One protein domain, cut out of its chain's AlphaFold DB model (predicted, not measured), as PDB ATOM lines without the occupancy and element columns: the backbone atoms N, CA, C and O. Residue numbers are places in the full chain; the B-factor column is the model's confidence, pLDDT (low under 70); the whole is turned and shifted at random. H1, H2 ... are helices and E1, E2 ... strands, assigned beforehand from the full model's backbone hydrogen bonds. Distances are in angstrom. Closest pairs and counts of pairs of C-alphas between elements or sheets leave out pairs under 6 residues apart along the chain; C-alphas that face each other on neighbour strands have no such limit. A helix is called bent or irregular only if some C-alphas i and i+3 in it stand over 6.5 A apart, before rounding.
ATOM      1  N   LEU A  18     -24.126 -14.498  39.872       62.81
ATOM      2  CA  LEU A  18     -24.776 -15.453  40.779       62.81
ATOM      3  C   LEU A  18     -23.778 -16.524  41.237       62.81
ATOM      4  O   LEU A  18     -23.175 -17.205  40.406       62.81
ATOM      5  N   SER A  19     -23.655 -16.695  42.552       66.75
ATOM      6  CA  SER A  19     -22.821 -17.724  43.180       66.75
ATOM      7  C   SER A  19     -23.357 -19.143  42.960       66.75
ATOM      8  O   SER A  19     -22.569 -20.078  42.826       66.75
ATOM      9  N   HIS A  20     -24.682 -19.300  42.837       73.00
ATOM     10  CA  HIS A  20     -25.354 -20.590  42.645       73.00
ATOM     11  C   HIS A  20     -26.339 -20.571  41.474       73.00
ATOM     12  O   HIS A  20     -27.084 -19.606  41.280       73.00
ATOM     13  N   LYS A  21     -26.406 -21.675  40.713       72.06
ATOM     14  CA  LYS A  21     -27.287 -21.787  39.533       72.06
ATOM     15  C   LYS A  21     -28.763 -21.685  39.906       72.06
ATOM     16  O   LYS A  21     -29.537 -21.079  39.168       72.06
ATOM     17  N   ILE A  22     -29.147 -22.241  41.053       78.69
ATOM     18  CA  ILE A  22     -30.539 -22.251  41.512       78.69
ATOM     19  C   ILE A  22     -31.091 -20.853  41.818       78.69
ATOM     20  O   ILE A  22     -32.288 -20.614  41.692       78.69
ATOM     21  N   LEU A  23     -30.217 -19.891  42.127       77.56
ATOM     22  CA  LEU A  23     -30.607 -18.500  42.352       77.56
ATOM     23  C   LEU A  23     -31.075 -17.796  41.067       77.56
ATOM     24  O   LEU A  23     -31.593 -16.684  41.136       77.56
ATOM     25  N   SER A  24     -30.916 -18.426  39.897       77.38
ATOM     26  CA  SER A  24     -31.457 -17.903  38.640       77.38
ATOM     27  C   SER A  24     -32.988 -17.959  38.595       77.38
ATOM     28  O   SER A  24     -33.615 -17.004  38.127       77.38
ATOM     29  N   ASP A  25     -33.583 -19.032  39.123       85.69
ATOM     30  CA  ASP A  25     -35.027 -19.187  39.261       85.69
ATOM     31  C   ASP A  25     -35.368 -20.072  40.470       85.69
ATOM     32  O   ASP A  25     -35.292 -21.301  40.428       85.69
ATOM     33  N   LEU A  26     -35.776 -19.426  41.563       89.31
ATOM     34  CA  LEU A  26     -36.223 -20.099  42.782       89.31
ATOM     35  C   LEU A  26     -37.668 -20.609  42.694       89.31
ATOM     36  O   LEU A  26     -38.111 -21.273  43.624       89.31
ATOM     37  N   SER A  27     -38.421 -20.289  41.637       90.38
ATOM     38  CA  SER A  27     -39.833 -20.671  41.513       90.38
ATOM     39  C   SER A  27     -40.001 -22.056  40.898       90.38
ATOM     40  O   SER A  27     -40.743 -22.886  41.426       90.38
ATOM     41  N   LYS A  28     -39.294 -22.322  39.799       92.19
ATOM     42  CA  LYS A  28     -39.309 -23.603  39.094       92.19
ATOM     43  C   LYS A  28     -38.084 -23.742  38.206       92.19
ATOM     44  O   LYS A  28     -37.530 -22.754  37.735       92.19
ATOM     45  N   GLY A  29     -37.704 -24.976  37.909       91.00
ATOM     46  CA  GLY A  29     -36.570 -25.226  37.032       91.00
ATOM     47  C   GLY A  29     -36.209 -26.694  36.908       91.00
ATOM     48  O   GLY A  29     -36.951 -27.587  37.323       91.00
ATOM     49  N   ILE A  30     -35.057 -26.930  36.289       90.25
ATOM     50  CA  ILE A  30     -34.445 -28.248  36.152       90.25
ATOM     51  C   ILE A  30     -33.003 -28.122  36.625       90.25
ATOM     52  O   ILE A  30     -32.277 -27.240  36.165       90.25
ATOM     53  N   ILE A  31     -32.600 -29.004  37.530       90.12
ATOM     54  CA  ILE A  31     -31.248 -29.053  38.078       90.12
ATOM     55  C   ILE A  31     -30.687 -30.474  37.955       90.12
ATOM     56  O   ILE A  31     -31.451 -31.438  37.966       90.12
ATOM     57  N   SER A  32     -29.371 -30.620  37.802       88.56
ATOM     58  CA  SER A  32     -28.731 -31.942  37.794       88.56
ATOM     59  C   SER A  32     -28.943 -32.636  39.139       88.56
ATOM     60  O   SER A  32     -28.935 -31.977  40.180       88.56
ATOM     61  N   ILE A  33     -29.079 -33.964  39.145       87.62
ATOM     62  CA  ILE A  33     -29.156 -34.735  40.396       87.62
ATOM     63  C   ILE A  33     -27.884 -34.582  41.250       87.62
ATOM     64  O   ILE A  33     -27.927 -34.710  42.468       87.62
ATOM     65  N   GLU A  34     -26.751 -34.259  40.618       86.75
ATOM     66  CA  GLU A  34     -25.478 -33.987  41.298       86.75
ATOM     67  C   GLU A  34     -25.535 -32.717  42.165       86.75
ATOM     68  O   GLU A  34     -24.858 -32.632  43.190       86.75
ATOM     69  N   ASP A  35     -26.397 -31.767  41.795       86.81
ATOM     70  CA  ASP A  35     -26.575 -30.472  42.456       86.81
ATOM     71  C   ASP A  35     -27.762 -30.493  43.455       86.81
ATOM     72  O   ASP A  35     -28.202 -29.450  43.938       86.81
ATOM     73  N   GLU A  36     -28.289 -31.672  43.822       87.94
ATOM     74  CA  GLU A  36     -29.434 -31.811  44.746       87.94
ATOM     75  C   GLU A  36     -29.206 -31.102  46.096       87.94
ATOM     76  O   GLU A  36     -30.133 -30.543  46.683       87.94
ATOM     77  N   ARG A  37     -27.954 -31.032  46.563       89.50
ATOM     78  CA  ARG A  37     -27.598 -30.293  47.787       89.50
ATOM     79  C   ARG A  37     -27.827 -28.785  47.672       89.50
ATOM     80  O   ARG A  37     -28.150 -28.145  48.676       89.50
ATOM     81  N   GLU A  38     -27.649 -28.211  46.481       88.75
ATOM     82  CA  GLU A  38     -27.970 -26.799  46.244       88.75
ATOM     83  C   GLU A  38     -29.483 -26.582  46.323       88.75
ATOM     84  O   GLU A  38     -29.926 -25.624  46.956       88.75
ATOM     85  N   LEU A  39     -30.269 -27.512  45.766       90.94
ATOM     86  CA  LEU A  39     -31.731 -27.492  45.847       90.94
ATOM     87  C   LEU A  39     -32.230 -27.551  47.293       90.94
ATOM     88  O   LEU A  39     -33.071 -26.744  47.681       90.94
ATOM     89  N   GLU A  40     -31.673 -28.438  48.117       92.62
ATOM     90  CA  GLU A  40     -32.010 -28.505  49.545       92.62
ATOM     91  C   GLU A  40     -31.641 -27.226  50.306       92.62
ATOM     92  O   GLU A  40     -32.373 -26.795  51.198       92.62
ATOM     93  N   SER A  41     -30.506 -26.613  49.969       92.56
ATOM     94  CA  SER A  41     -30.055 -25.378  50.617       92.56
ATOM     95  C   SER A  41     -30.955 -24.198  50.249       92.56
ATOM     96  O   SER A  41     -31.346 -23.427  51.129       92.56
ATOM     97  N   ALA A  42     -31.339 -24.092  48.974       92.31
ATOM     98  CA  ALA A  42     -32.294 -23.095  48.511       92.31
ATOM     99  C   ALA A  42     -33.670 -23.292  49.155       92.31
ATOM    100  O   ALA A  42     -34.259 -22.321  49.617       92.31
ATOM    101  N   GLU A  43     -34.150 -24.536  49.260       95.06
ATOM    102  CA  GLU A  43     -35.432 -24.853  49.900       95.06
ATOM    103  C   GLU A  43     -35.468 -24.374  51.350       95.06
ATOM    104  O   GLU A  43     -36.394 -23.673  51.749       95.06
ATOM    105  N   ARG A  44     -34.423 -24.687  52.129       95.75
ATOM    106  CA  ARG A  44     -34.314 -24.244  53.526       95.75
ATOM    107  C   ARG A  44     -34.303 -22.727  53.636       95.75
ATOM    108  O   ARG A  44     -34.993 -22.181  54.489       95.75
ATOM    109  N   MET A  45     -33.545 -22.056  52.773       94.50
ATOM    110  CA  MET A  45     -33.478 -20.596  52.753       94.50
ATOM    111  C   MET A  45     -34.842 -19.975  52.429       94.50
ATOM    112  O   MET A  45     -35.292 -19.095  53.162       94.50
ATOM    113  N   VAL A  46     -35.523 -20.456  51.383       94.75
ATOM    114  CA  VAL A  46     -36.854 -19.967  50.987       94.75
ATOM    115  C   VAL A  46     -37.871 -20.240  52.098       94.75
ATOM    116  O   VAL A  46     -38.657 -19.357  52.434       94.75
ATOM    117  N   ASN A  47     -37.824 -21.419  52.719       96.81
ATOM    118  CA  ASN A  47     -38.683 -21.768  53.846       96.81
ATOM    119  C   ASN A  47     -38.522 -20.814  55.030       96.81
ATOM    120  O   ASN A  47     -39.508 -20.238  55.488       96.81
ATOM    121  N   GLU A  48     -37.293 -20.613  55.504       95.44
ATOM    122  CA  GLU A  48     -37.012 -19.688  56.606       95.44
ATOM    123  C   GLU A  48     -37.458 -18.265  56.255       95.44
ATOM    124  O   GLU A  48     -38.177 -17.623  57.019       95.44
ATOM    125  N   PHE A  49     -37.124 -17.786  55.055       94.00
ATOM    126  CA  PHE A  49     -37.493 -16.443  54.626       94.00
ATOM    127  C   PHE A  49     -39.018 -16.230  54.614       94.00
ATOM    128  O   PHE A  49     -39.510 -15.262  55.196       94.00
ATOM    129  N   PHE A  50     -39.790 -17.124  53.983       94.50
ATOM    130  CA  PHE A  50     -41.238 -16.929  53.832       94.50
ATOM    131  C   PHE A  50     -42.031 -17.206  55.111       94.50
ATOM    132  O   PHE A  50     -43.045 -16.545  55.333       94.50
ATOM    133  N   THR A  51     -41.576 -18.119  55.970       94.88
ATOM    134  CA  THR A  51     -42.221 -18.362  57.277       94.88
ATOM    135  C   THR A  51     -41.976 -17.226  58.273       94.88
ATOM    136  O   THR A  51     -42.820 -16.976  59.134       94.88
ATOM    137  N   LEU A  52     -40.865 -16.489  58.136       92.31
ATOM    138  CA  LEU A  52     -40.619 -15.252  58.884       92.31
ATOM    139  C   LEU A  52     -41.369 -14.051  58.290       92.31
ATOM    140  O   LEU A  52     -41.857 -13.202  59.035       92.31
ATOM    141  N   ALA A  53     -41.468 -13.973  56.959       90.12
ATOM    142  CA  ALA A  53     -42.134 -12.870  56.271       90.12
ATOM    143  C   ALA A  53     -43.667 -12.910  56.396       90.12
ATOM    144  O   ALA A  53     -44.305 -11.857  56.441       90.12
ATOM    145  N   TYR A  54     -44.263 -14.105  56.461       91.62
ATOM    146  CA  TYR A  54     -45.711 -14.296  56.442       91.62
ATOM    147  C   TYR A  54     -46.173 -15.222  57.563       91.62
ATOM    148  O   TYR A  54     -45.700 -16.343  57.714       91.62
ATOM    149  N   SER A  55     -47.171 -14.780  58.327       91.19
ATOM    150  CA  SER A  55     -47.701 -15.560  59.451       91.19
ATOM    151  C   SER A  55     -48.603 -16.721  59.018       91.19
ATOM    152  O   SER A  55     -48.782 -17.681  59.775       91.19
ATOM    153  N   ASP A  56     -49.185 -16.653  57.821       92.69
ATOM    154  CA  ASP A  56     -50.058 -17.674  57.246       92.69
ATOM    155  C   ASP A  56     -49.284 -18.768  56.497       92.69
ATOM    156  O   ASP A  56     -49.781 -19.892  56.417       92.69
ATOM    157  N   ILE A  57     -48.062 -18.497  56.026       95.50
ATOM    158  CA  ILE A  57     -47.179 -19.504  55.421       95.50
ATOM    159  C   ILE A  57     -46.525 -20.334  56.532       95.50
ATOM    160  O   ILE A  57     -45.883 -19.808  57.437       95.50
ATOM    161  N   LYS A  58     -46.722 -21.653  56.488       96.25
ATOM    162  CA  LYS A  58     -46.203 -22.611  57.482       96.25
ATOM    163  C   LYS A  58     -44.995 -23.388  56.995       96.25
ATOM    164  O   LYS A  58     -44.202 -23.828  57.817       96.25
ATOM    165  N   GLU A  59     -44.884 -23.561  55.688       97.12
ATOM    166  CA  GLU A  59     -43.760 -24.238  55.058       97.12
ATOM    167  C   GLU A  59     -43.662 -23.769  53.607       97.12
ATOM    168  O   GLU A  59     -44.692 -23.641  52.939       97.12
ATOM    169  N   ALA A  60     -42.449 -23.546  53.114       96.88
ATOM    170  CA  ALA A  60     -42.153 -23.482  51.694       96.88
ATOM    171  C   ALA A  60     -41.255 -24.656  51.317       96.88
ATOM    172  O   ALA A  60     -40.265 -24.924  51.993       96.88
ATOM    173  N   TYR A  61     -41.601 -25.360  50.247       96.81
ATOM    174  CA  TYR A  61     -40.876 -26.550  49.823       96.81
ATOM    175  C   TYR A  61     -40.907 -26.697  48.302       96.81
ATOM    176  O   TYR A  61     -41.765 -26.124  47.625       96.81
ATOM    177  N   TYR A  62     -39.994 -27.499  47.754       96.12
ATOM    178  CA  TYR A  62     -40.025 -27.860  46.345       96.12
ATOM    179  C   TYR A  62     -40.700 -29.208  46.141       96.12
ATOM    180  O   TYR A  62     -40.296 -30.230  46.699       96.12
ATOM    181  N   LYS A  63     -41.695 -29.246  45.256       95.06
ATOM    182  CA  LYS A  63     -42.143 -30.500  44.659       95.06
ATOM    183  C   LYS A  63     -41.111 -30.920  43.613       95.06
ATOM    184  O   LYS A  63     -40.775 -30.135  42.734       95.06
ATOM    185  N   ARG A  64     -40.596 -32.147  43.730       94.38
ATOM    186  CA  ARG A  64     -39.479 -32.665  42.926       94.38
ATOM    187  C   ARG A  64     -39.935 -33.835  42.056       94.38
ATOM    188  O   ARG A  64     -40.608 -34.740  42.546       94.38
ATOM    189  N   GLU A  65     -39.540 -33.838  40.789       93.62
ATOM    190  CA  GLU A  65     -39.774 -34.924  39.831       93.62
ATOM    191  C   GLU A  65     -38.450 -35.310  39.161       93.62
ATOM    192  O   GLU A  65     -37.797 -34.474  38.536       93.62
ATOM    193  N   ALA A  66     -38.039 -36.574  39.283       90.88
ATOM    194  CA  ALA A  66     -36.818 -37.069  38.651       90.88
ATOM    195  C   ALA A  66     -37.051 -37.344  37.156       90.88
ATOM    196  O   ALA A  66     -37.983 -38.061  36.790       90.88
ATOM    197  N   ILE A  67     -36.200 -36.782  36.296       91.19
ATOM    198  CA  ILE A  67     -36.285 -36.876  34.834       91.19
ATOM    199  C   ILE A  67     -34.875 -37.044  34.273       91.19
ATOM    200  O   ILE A  67     -34.089 -36.103  34.311       91.19
ATOM    201  N   ASP A  68     -34.558 -38.228  33.744       85.44
ATOM    202  CA  ASP A  68     -33.324 -38.514  32.993       85.44
ATOM    203  C   ASP A  68     -32.042 -37.921  33.619       85.44
ATOM    204  O   ASP A  68     -31.306 -37.169  32.985       85.44
ATOM    205  N   GLY A  69     -31.790 -38.224  34.898       86.31
ATOM    206  CA  GLY A  69     -30.608 -37.736  35.630       86.31
ATOM    207  C   GLY A  69     -30.699 -36.287  36.127       86.31
ATOM    208  O   GLY A  69     -29.738 -35.775  36.696       86.31
ATOM    209  N   ASN A  70     -31.849 -35.638  35.959       91.81
ATOM    210  CA  ASN A  70     -32.151 -34.308  36.474       91.81
ATOM    211  C   ASN A  70     -33.339 -34.347  37.441       91.81
ATOM    212  O   ASN A  70     -34.132 -35.289  37.458       91.81
ATOM    213  N   ILE A  71     -33.487 -33.283  38.220       91.50
ATOM    214  CA  ILE A  71     -34.624 -33.017  39.092       91.50
ATOM    215  C   ILE A  71     -35.343 -31.790  38.541       91.50
ATOM    216  O   ILE A  71     -34.793 -30.687  38.515       91.50
ATOM    217  N   ARG A  72     -36.590 -31.971  38.108       94.19
ATOM    218  CA  ARG A  72     -37.513 -30.858  37.886       94.19
ATOM    219  C   ARG A  72     -38.099 -30.454  39.230       94.19
ATOM    220  O   ARG A  72     -38.598 -31.312  39.954       94.19
ATOM    221  N   TYR A  73     -38.054 -29.168  39.546       93.44
ATOM    222  CA  TYR A  73     -38.602 -28.633  40.787       93.44
ATOM    223  C   TYR A  73     -39.637 -27.540  40.524       93.44
ATOM    224  O   TYR A  73     -39.531 -26.793  39.548       93.44
ATOM    225  N   SER A  74     -40.622 -27.445  41.413       94.94
ATOM    226  CA  SER A  74     -41.591 -26.349  41.484       94.94
ATOM    227  C   SER A  74     -41.881 -25.984  42.939       94.94
ATOM    228  O   SER A  74     -42.015 -26.861  43.792       94.94
ATOM    229  N   SER A  75     -41.922 -24.687  43.235       95.88
ATOM    230  CA  SER A  75     -42.128 -24.154  44.583       95.88
ATOM    231  C   SER A  75     -43.590 -24.273  45.006       95.88
ATOM    232  O   SER A  75     -44.496 -23.918  44.255       95.88
ATOM    233  N   PHE A  76     -43.814 -24.721  46.236       97.00
ATOM    234  CA  PHE A  76     -45.126 -24.824  46.869       97.00
ATOM    235  C   PHE A  76     -45.073 -24.250  48.279       97.00
ATOM    236  O   PHE A  76     -44.071 -24.395  48.981       97.00
ATOM    237  N   PHE A  77     -46.176 -23.639  48.709       97.31
ATOM    238  CA  PHE A  77     -46.348 -23.135  50.067       97.31
ATOM    239  C   PHE A  77     -47.488 -23.863  50.777       97.31
ATOM    240  O   PHE A  77     -48.598 -23.973  50.256       97.31
ATOM    241  N   LYS A  78     -47.243 -24.302  52.011       97.06
ATOM    242  CA  LYS A  78     -48.293 -24.744  52.932       97.06
ATOM    243  C   LYS A  78     -48.853 -23.546  53.667       97.06
ATOM    244  O   LYS A  78     -48.175 -22.977  54.522       97.06
ATOM    245  N   LYS A  79     -50.098 -23.181  53.373       95.94
ATOM    246  CA  LYS A  79     -50.742 -21.989  53.940       95.94
ATOM    247  C   LYS A  79     -51.873 -22.345  54.880       95.94
ATOM    248  O   LYS A  79     -52.668 -23.241  54.607       95.94
ATOM    249  N   LEU A  80     -51.954 -21.618  55.989       96.06
ATOM    250  CA  LEU A  80     -53.039 -21.714  56.953       96.06
ATOM    251  C   LEU A  80     -54.221 -20.858  56.487       96.06
ATOM    252  O   LEU A  80     -54.255 -19.650  56.700       96.06
ATOM    253  N   ILE A  81     -55.224 -21.502  55.901       93.38
ATOM    254  CA  ILE A  81     -56.448 -20.870  55.408       93.38
ATOM    255  C   ILE A  81     -57.631 -21.408  56.219       93.38
ATOM    256  O   ILE A  81     -57.903 -22.609  56.232       93.38
ATOM    257  N   TYR A  82     -58.322 -20.523  56.944       93.44
ATOM    258  CA  TYR A  82     -59.452 -20.870  57.826       93.44
ATOM    259  C   TYR A  82     -59.161 -22.047  58.782       93.44
ATOM    260  O   TYR A  82     -59.983 -22.944  58.966       93.44
ATOM    261  N   GLY A  83     -57.966 -22.065  59.383       92.88
ATOM    262  CA  GLY A  83     -57.554 -23.107  60.332       92.88
ATOM    263  C   GLY A  83     -57.127 -24.432  59.691       92.88
ATOM    264  O   GLY A  83     -56.813 -25.377  60.412       92.88
ATOM    265  N   LYS A  84     -57.092 -24.518  58.357       95.12
ATOM    266  CA  LYS A  84     -56.609 -25.687  57.615       95.12
ATOM    267  C   LYS A  84     -55.331 -25.344  56.871       95.12
ATOM    268  O   LYS A  84     -55.224 -24.274  56.286       95.12
ATOM    269  N   VAL A  85     -54.380 -26.267  56.890       96.19
ATOM    270  CA  VAL A  85     -53.169 -26.157  56.080       96.19
ATOM    271  C   VAL A  85     -53.462 -26.741  54.703       96.19
ATOM    272  O   VAL A  85     -53.937 -27.874  54.614       96.19
ATOM    273  N   VAL A  86     -53.222 -25.958  53.655       95.94
ATOM    274  CA  VAL A  86     -53.397 -26.366  52.256       95.94
ATOM    275  C   VAL A  86     -52.126 -26.087  51.465       95.94
ATOM    276  O   VAL A  86     -51.454 -25.089  51.719       95.94
ATOM    277  N   ASP A  87     -51.811 -26.965  50.517       96.69
ATOM    278  CA  ASP A  87     -50.714 -26.760  49.576       96.69
ATOM    279  C   ASP A  87     -51.172 -25.831  48.447       96.69
ATOM    280  O   ASP A  87     -52.190 -26.075  47.790       96.69
ATOM    281  N   VAL A  88     -50.415 -24.762  48.230       95.56
ATOM    282  CA  VAL A  88     -50.652 -23.764  47.188       95.56
ATOM    283  C   VAL A  88     -49.432 -23.732  46.283       95.56
ATOM    284  O   VAL A  88     -48.301 -23.611  46.756       95.56
ATOM    285  N   ASP A  89     -49.662 -23.873  44.980       95.62
ATOM    286  CA  ASP A  89     -48.619 -23.664  43.980       95.62
ATOM    287  C   ASP A  89     -48.169 -22.200  44.034       95.62
ATOM    288  O   ASP A  89     -49.006 -21.292  44.045       95.62
ATOM    289  N   PHE A  90     -46.860 -21.963  44.054       92.69
ATOM    290  CA  PHE A  90     -46.300 -20.615  44.059       92.69
ATOM    291  C   PHE A  90     -46.809 -19.747  42.891       92.69
ATOM    292  O   PHE A  90     -46.963 -18.531  43.038       92.69
ATOM    293  N   GLU A  91     -47.136 -20.341  41.739       91.62
ATOM    294  CA  GLU A  91     -47.700 -19.601  40.601       91.62
ATOM    295  C   GLU A  91     -49.089 -18.999  40.880       91.62
ATOM    296  O   GLU A  91     -49.507 -18.073  40.183       91.62
ATOM    297  N   LEU A  92     -49.788 -19.477  41.913       93.06
ATOM    298  CA  LEU A  92     -51.094 -18.968  42.344       93.06
ATOM    299  C   LEU A  92     -50.998 -17.923  43.465       93.06
ATOM    300  O   LEU A  92     -52.022 -17.392  43.898       93.06
ATOM    301  N   GLU A  93     -49.792 -17.636  43.957       92.38
ATOM    302  CA  GLU A  93     -49.580 -16.627  44.990       92.38
ATOM    303  C   GLU A  93     -49.801 -15.199  44.485       92.38
ATOM    304  O   GLU A  93     -49.836 -14.915  43.287       92.38
ATOM    305  N   SER A  94     -49.935 -14.271  45.434       90.56
ATOM    306  CA  SER A  94     -50.059 -12.853  45.103       90.56
ATOM    307  C   SER A  94     -48.848 -12.362  44.304       90.56
ATOM    308  O   SER A  94     -47.721 -12.823  44.505       90.56
ATOM    309  N   THR A  95     -49.061 -11.365  43.447       89.88
ATOM    310  CA  THR A  95     -47.984 -10.748  42.660       89.88
ATOM    311  C   THR A  95     -46.846 -10.230  43.543       89.88
ATOM    312  O   THR A  95     -45.686 -10.363  43.166       89.88
ATOM    313  N   GLY A  96     -47.154  -9.715  44.738       89.62
ATOM    314  CA  GLY A  96     -46.162  -9.292  45.728       89.62
ATOM    315  C   GLY A  96     -45.317 -10.440  46.266       89.62
ATOM    316  O   GLY A  96     -44.094 -10.357  46.273       89.62
ATOM    317  N   THR A  97     -45.949 -11.545  46.664       91.31
ATOM    318  CA  THR A  97     -45.252 -12.757  47.126       91.31
ATOM    319  C   THR A  97     -44.358 -13.328  46.025       91.31
ATOM    320  O   THR A  97     -43.213 -13.714  46.275       91.31
ATOM    321  N   GLN A  98     -44.855 -13.330  44.787       91.56
ATOM    322  CA  GLN A  98     -44.085 -13.776  43.635       91.56
ATOM    323  C   GLN A  98     -42.891 -12.868  43.357       91.56
ATOM    324  O   GLN A  98     -41.785 -13.347  43.110       91.56
TER     325      GLN A  98
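Overview. This is residues 18 to 98 of the 221 residues of a protein of Ruminiclostridium herbifermentans (UniProt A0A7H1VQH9). A long, strongly twisted hairpin of E2 and E3 has the long helix H2 running beside it, mostly next to E2, while short strands E1 and E4 pair with different parts of E3 on its other side. Short helix H1 touches H2, and H3 ends the printed part away from the sheet. The 81 printed residues hold, in order, H1 E1 H2 E2 E3 E4 H3, a mixed class; the branched sheet's neighbour pairs are antiparallel. The whole is compact, with a radius of gyration of the C-alphas of 13.1 A, but elongated, spanning 40 by 25 by 21 A.

Arrangement. H1, residues 21 to 24, touches residues 38 to 42 of H2, residues 33 to 53; their closest C-alphas, Ile 22 and Leu 39, are 6.9 A apart. H1 is only just on the sheet, with 5 pairs of C-alphas within 10 A, and only grazes it with residues 21 to 22. E1, residues 28 to 32, is antiparallel to E3, residues 70 to 81, with N 31 and O 71 at 2.9 A. H2 stands at the sheet's level, at a height over the sheet of 2.1 A; its closest C-alphas to E2, residues 57 to 67, are Asn 47 and Ala 60, 4.4 A. H2 is irregular, C-alphas 34 and 37 being 7.8 A apart, and 15 of its 17 O i to N i+4 pairs are within hydrogen-bond range; H1 and H3, residues 95 to 98, are too short for such a pair. The hairpin of E2 and E3 has N 63 and O 74 at 2.8 A, and that of E3 and E4, residues 84 to 89, has N 79 and O 86 at 2.9 A. E2, E3 and E4 form a meander, each strand the antiparallel neighbour of the one before. H3 is not on the sheet and is apart from H2.

Along the chain. H1 begins at C-alpha 21 (-27.287, -21.787, 39.533). H2 is 30.0 A long, E2 29.1 A and E3 33.6 A. H3 ends at C-alpha 98 (-44.085, -13.776, 43.635).

Size, cuts and confidence. The C-alphas farthest apart, of Asp 68 and Tyr 82, are 40.1 A apart. The printed part has no cut, and each link between named elements is tight. Residues 18 to 19 have pLDDT under 70.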